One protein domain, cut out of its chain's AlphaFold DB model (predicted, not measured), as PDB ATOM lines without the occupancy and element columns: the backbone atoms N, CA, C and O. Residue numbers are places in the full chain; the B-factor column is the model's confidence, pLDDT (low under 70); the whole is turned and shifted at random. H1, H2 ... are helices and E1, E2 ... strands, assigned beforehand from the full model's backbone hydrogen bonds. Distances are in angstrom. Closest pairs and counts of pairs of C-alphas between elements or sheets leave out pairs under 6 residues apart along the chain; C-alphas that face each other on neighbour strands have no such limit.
ATOM      1  N   GLY A 185     170.078 243.630 252.205       65.50
ATOM      2  CA  GLY A 185     169.612 243.192 253.532       65.50
ATOM      3  C   GLY A 185     170.690 243.099 254.629       65.50
ATOM      4  O   GLY A 185     170.340 243.016 255.804       65.50
ATOM      5  N   ALA A 186     171.983 243.183 254.293       73.06
ATOM      6  CA  ALA A 186     173.093 243.094 255.253       73.06
ATOM      7  C   ALA A 186     173.361 244.393 256.049       73.06
ATOM      8  O   ALA A 186     174.160 244.391 256.984       73.06
ATOM      9  N   VAL A 187     172.678 245.498 255.725       81.44
ATOM     10  CA  VAL A 187     172.563 246.683 256.595       81.44
ATOM     11  C   VAL A 187     171.093 246.904 256.914       81.44
ATOM     12  O   VAL A 187     170.250 246.958 256.021       81.44
ATOM     13  N   SER A 188     170.803 247.066 258.199       83.44
ATOM     14  CA  SER A 188     169.487 247.406 258.733       83.44
ATOM     15  C   SER A 188     169.596 248.618 259.658       83.44
ATOM     16  O   SER A 188     170.661 248.896 260.204       83.44
ATOM     17  N   TYR A 189     168.507 249.364 259.816       88.25
ATOM     18  CA  TYR A 189     168.461 250.573 260.636       88.25
ATOM     19  C   TYR A 189     167.480 250.351 261.782       88.25
ATOM     20  O   TYR A 189     166.326 249.996 261.546       88.25
ATOM     21  N   SER A 190     167.937 250.554 263.015       88.62
ATOM     22  CA  SER A 190     167.082 250.509 264.203       88.62
ATOM     23  C   SER A 190     166.735 251.927 264.653       88.62
ATOM     24  O   SER A 190     167.613 252.777 264.819       88.62
ATOM     25  N   PHE A 191     165.437 252.171 264.819       89.69
ATOM     26  CA  PHE A 191     164.866 253.436 265.273       89.69
ATOM     27  C   PHE A 191     164.345 253.243 266.696       89.69
ATOM     28  O   PHE A 191     163.549 252.337 266.943       89.69
ATOM     29  N   ASP A 192     164.796 254.081 267.626       89.12
ATOM     30  CA  ASP A 192     164.238 254.131 268.975       89.12
ATOM     31  C   ASP A 192     162.988 255.018 268.940       89.12
ATOM     32  O   ASP A 192     163.084 256.229 268.777       89.12
ATOM     33  N   LEU A 193     161.808 254.399 269.011       87.25
ATOM     34  CA  LEU A 193     160.518 255.097 268.942       87.25
ATOM     35  C   LEU A 193     160.037 255.601 270.315       87.25
ATOM     36  O   LEU A 193     158.903 256.069 270.436       87.25
ATOM     37  N   ALA A 194     160.848 255.482 271.371       87.56
ATOM     38  CA  ALA A 194     160.482 255.998 272.682       87.56
ATOM     39  C   ALA A 194     160.377 257.532 272.649       87.56
ATOM     40  O   ALA A 194     161.302 258.216 272.232       87.56
ATOM     41  N   ALA A 195     159.304 258.106 273.202       78.12
ATOM     42  CA  ALA A 195     159.098 259.565 273.226       78.12
ATOM     43  C   ALA A 195     160.212 260.366 273.949       78.12
ATOM     44  O   ALA A 195     160.292 261.583 273.808       78.12
ATOM     45  N   ASN A 196     161.075 259.683 274.711       81.69
ATOM     46  CA  ASN A 196     162.232 260.249 275.407       81.69
ATOM     47  C   ASN A 196     163.578 259.934 274.716       81.69
ATOM     48  O   ASN A 196     164.636 260.253 275.269       81.69
ATOM     49  N   SER A 197     163.576 259.301 273.539       80.00
ATOM     50  CA  SER A 197     164.798 259.001 272.796       80.00
ATOM     51  C   SER A 197     165.436 260.303 272.310       80.00
ATOM     52  O   SER A 197     164.890 261.014 271.470       80.00
ATOM     53  N   ARG A 198     166.640 260.616 272.799       77.94
ATOM     54  CA  ARG A 198     167.444 261.747 272.290       77.94
ATOM     55  C   ARG A 198     168.212 261.406 271.004       77.94
ATOM     56  O   ARG A 198     169.060 262.181 270.573       77.94
ATOM     57  N   ARG A 199     167.983 260.216 270.440       78.81
ATOM     58  CA  ARG A 199     168.695 259.668 269.282       78.81
ATOM     59  C   ARG A 199     167.847 259.852 268.026       78.81
ATOM     60  O   ARG A 199     167.165 258.935 267.598       78.81
ATOM     61  N   ASP A 200     167.928 261.050 267.459       81.44
ATOM     62  CA  ASP A 200     167.305 261.408 266.174       81.44
ATOM     63  C   ASP A 200     167.902 260.609 264.992       81.44
ATOM     64  O   ASP A 200     167.239 260.310 264.004       81.44
ATOM     65  N   VAL A 201     169.168 260.191 265.116       85.44
ATOM     66  CA  VAL A 201     169.862 259.378 264.109       85.44
ATOM     67  C   VAL A 201     169.636 257.880 264.378       85.44
ATOM     68  O   VAL A 201     169.979 257.411 265.470       85.44
ATOM     69  N   PRO A 202     169.124 257.097 263.403       87.38
ATOM     70  CA  PRO A 202     168.956 255.655 263.556       87.38
ATOM     71  C   PRO A 202     170.297 254.933 263.693       87.38
ATOM     72  O   PRO A 202     171.293 255.298 263.068       87.38
ATOM     73  N   THR A 203     170.317 253.853 264.473       87.25
ATOM     74  CA  THR A 203     171.529 253.042 264.646       87.25
ATOM     75  C   THR A 203     171.651 252.033 263.505       87.25
ATOM     76  O   THR A 203     170.756 251.207 263.298       87.25
ATOM     77  N   THR A 204     172.767 252.088 262.775       87.88
ATOM     78  CA  THR A 204     173.121 251.147 261.703       87.88
ATOM     79  C   THR A 204     173.559 249.805 262.284       87.88
ATOM     80  O   THR A 204     174.547 249.734 263.014       87.88
ATOM     81  N   LEU A 205     172.853 248.735 261.929       82.38
ATOM     82  CA  LEU A 205     173.150 247.361 262.317       82.38
ATOM     83  C   LEU A 205     173.558 246.554 261.083       82.38
ATOM     84  O   LEU A 205     172.773 246.397 260.142       82.38
ATOM     85  N   HIS A 206     174.776 246.020 261.107       79.44
ATOM     86  CA  HIS A 206     175.283 245.120 260.076       79.44
ATOM     87  C   HIS A 206     174.908 243.677 260.421       79.44
ATOM     88  O   HIS A 206     175.196 243.211 261.523       79.44
ATOM     89  N   LYS A 207     174.278 242.974 259.480       72.50
ATOM     90  CA  LYS A 207     174.024 241.532 259.570       72.50
ATOM     91  C   LYS A 207     175.123 240.760 258.847       72.50
ATOM     92  O   LYS A 207     175.758 241.289 257.933       72.50
ATOM     93  N   ALA A 208     175.330 239.504 259.236       68.00
ATOM     94  CA  ALA A 208     176.175 238.594 258.473       68.00
ATOM     95  C   ALA A 208     175.607 238.405 257.055       68.00
ATOM     96  O   ALA A 208     174.391 238.441 256.861       68.00
ATOM     97  N   THR A 209     176.473 238.162 256.068       62.47
ATOM     98  CA  THR A 209     176.066 237.884 254.674       62.47
ATOM     99  C   THR A 209     175.137 236.681 254.550       62.47
ATOM    100  O   THR A 209     174.356 236.600 253.608       62.47
ATOM    101  N   ASP A 210     175.211 235.776 255.520       61.75
ATOM    102  CA  ASP A 210     174.495 234.505 255.528       61.75
ATOM    103  C   ASP A 210     173.140 234.621 256.264       61.75
ATOM    104  O   ASP A 210     172.300 233.731 256.160       61.75
ATOM    105  N   ASP A 211     172.902 235.747 256.955       63.88
ATOM    106  CA  ASP A 211     171.670 236.097 257.686       63.88
ATOM    107  C   ASP A 211     170.994 237.354 257.094       63.88
ATOM    108  O   ASP A 211     170.419 238.206 257.775       63.88
ATOM    109  N   ASP A 212     171.040 237.495 255.769       61.78
ATOM    110  CA  ASP A 212     170.367 238.591 255.066       61.78
ATOM    111  C   ASP A 212     168.845 238.372 254.890       61.78
ATOM    112  O   ASP A 212     168.195 239.043 254.088       61.78
ATOM    113  N   GLY A 213     168.254 237.418 255.628       65.94
ATOM    114  CA  GLY A 213     166.834 237.021 255.587       65.94
ATOM    115  C   GLY A 213     166.394 236.339 254.284       65.94
ATOM    116  O   GLY A 213     165.451 235.549 254.263       65.94
ATOM    117  N   MET A 214     167.123 236.584 253.199       65.81
ATOM    118  CA  MET A 214     166.904 236.042 251.863       65.81
ATOM    119  C   MET A 214     167.784 234.814 251.585       65.81
ATOM    120  O   MET A 214     167.710 234.253 250.490       65.81
ATOM    121  N   ALA A 215     168.586 234.363 252.556       67.19
ATOM    122  CA  ALA A 215     169.290 233.082 252.527       67.19
ATOM    123  C   ALA A 215     168.315 231.904 252.352       67.19
ATOM    124  O   ALA A 215     168.498 231.088 251.452       67.19
ATOM    125  N   GLY A 216     167.210 231.874 253.112       68.75
ATOM    126  CA  GLY A 216     166.156 230.864 252.957       68.75
ATOM    127  C   GLY A 216     165.488 230.900 251.578       68.75
ATOM    128  O   GLY A 216     165.285 229.860 250.959       68.75
ATOM    129  N   VAL A 217     165.225 232.095 251.036       70.94
ATOM    130  CA  VAL A 217     164.641 232.262 249.691       70.94
ATOM    131  C   VAL A 217     165.631 231.859 248.589       70.94
ATOM    132  O   VAL A 217     165.224 231.271 247.590       70.94
ATOM    133  N   ARG A 218     166.934 232.116 248.765       72.38
ATOM    134  CA  ARG A 218     167.991 231.656 247.846       72.38
ATOM    135  C   ARG A 218     168.195 230.149 247.898       72.38
ATOM    136  O   ARG A 218     168.314 229.547 246.838       72.38
ATOM    137  N   ALA A 219     168.182 229.549 249.087       71.94
ATOM    138  CA  ALA A 219     168.203 228.101 249.247       71.94
ATOM    139  C   ALA A 219     166.986 227.473 248.556       71.94
ATOM    140  O   ALA A 219     167.148 226.613 247.697       71.94
ATOM    141  N   LEU A 220     165.774 227.979 248.819       69.56
ATOM    142  CA  LEU A 220     164.565 227.537 248.119       69.56
ATOM    143  C   LEU A 220     164.681 227.712 246.600       69.56
ATOM    144  O   LEU A 220     164.327 226.795 245.878       69.56
ATOM    145  N   ARG A 221     165.246 228.814 246.094       70.88
ATOM    146  CA  ARG A 221     165.479 229.008 244.650       70.88
ATOM    147  C   ARG A 221     166.557 228.084 244.058       70.88
ATOM    148  O   ARG A 221     166.572 227.891 242.850       70.88
ATOM    149  N   ALA A 222     167.445 227.520 244.875       72.69
ATOM    150  CA  ALA A 222     168.385 226.481 244.450       72.69
ATOM    151  C   ALA A 222     167.741 225.080 244.417       72.69
ATOM    152  O   ALA A 222     168.205 224.221 243.673       72.69
ATOM    153  N   TYR A 223     166.671 224.860 245.190       72.69
ATOM    154  CA  TYR A 223     165.881 223.620 245.181       72.69
ATOM    155  C   TYR A 223     164.644 223.669 244.272       72.69
ATOM    156  O   TYR A 223     164.124 222.613 243.925       72.69
ATOM    157  N   VAL A 224     164.171 224.865 243.908       75.62
ATOM    158  CA  VAL A 224     162.943 225.093 243.135       75.62
ATOM    159  C   VAL A 224     163.281 225.734 241.788       75.62
ATOM    160  O   VAL A 224     163.534 226.938 241.698       75.62
ATOM    161  N   ASP A 225     163.235 224.922 240.733       77.94
ATOM    162  CA  ASP A 225     163.362 225.331 239.335       77.94
ATOM    163  C   ASP A 225     161.970 225.733 238.808       77.94
ATOM    164  O   ASP A 225     161.183 224.860 238.424       77.94
TER     165      ASP A 225
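What this domain is: This is residues 185 to 225 of the 475 residues of the protein "RED_N domain-containing protein" of Ostreococcus lucimarinus (strain CCE9901) (UniProt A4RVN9). A long two-stranded hairpin, E1 and E2, has its loop sticking out at residues 193 to 198, and the short helix H1 sticks out at the opposite end, making an extended rod. The 41 printed residues hold E1, E2 and H1 in that order, a mixed class with 17 residues, under half, in named elements. The sheet is antiparallel; the radius of gyration of the C-alphas is 15.6 A and the spans are 50 by 16 by 9 A.

How they stand to each other: E1, residues 187 to 190, and E2, residues 203 to 206, form an antiparallel hairpin at 148 degrees. N 188 and O 205 are within hydrogen-bond range at 2.8 A. H1, residues 215 to 223, stands free and is apart from E1. In H1 every O i to N i+4 pair is within hydrogen-bond range.

Where its parts are: E1 begins at C-alpha 187 (172.563, 246.683, 256.595) and spans 10.1 A; E2 spans 9.9 A. H1 spans 12.5 A, ending at C-alpha 223 (165.881, 223.620, 245.181).

The domain as a whole: The C-alphas farthest apart, of Asn 196 and Asp 225, are 50.2 A apart. The printed part has no cut. The link E1 to E2 is long, with 12 residues. Model pLDDT is under 70 at residues 185, 208 to 216 and 220.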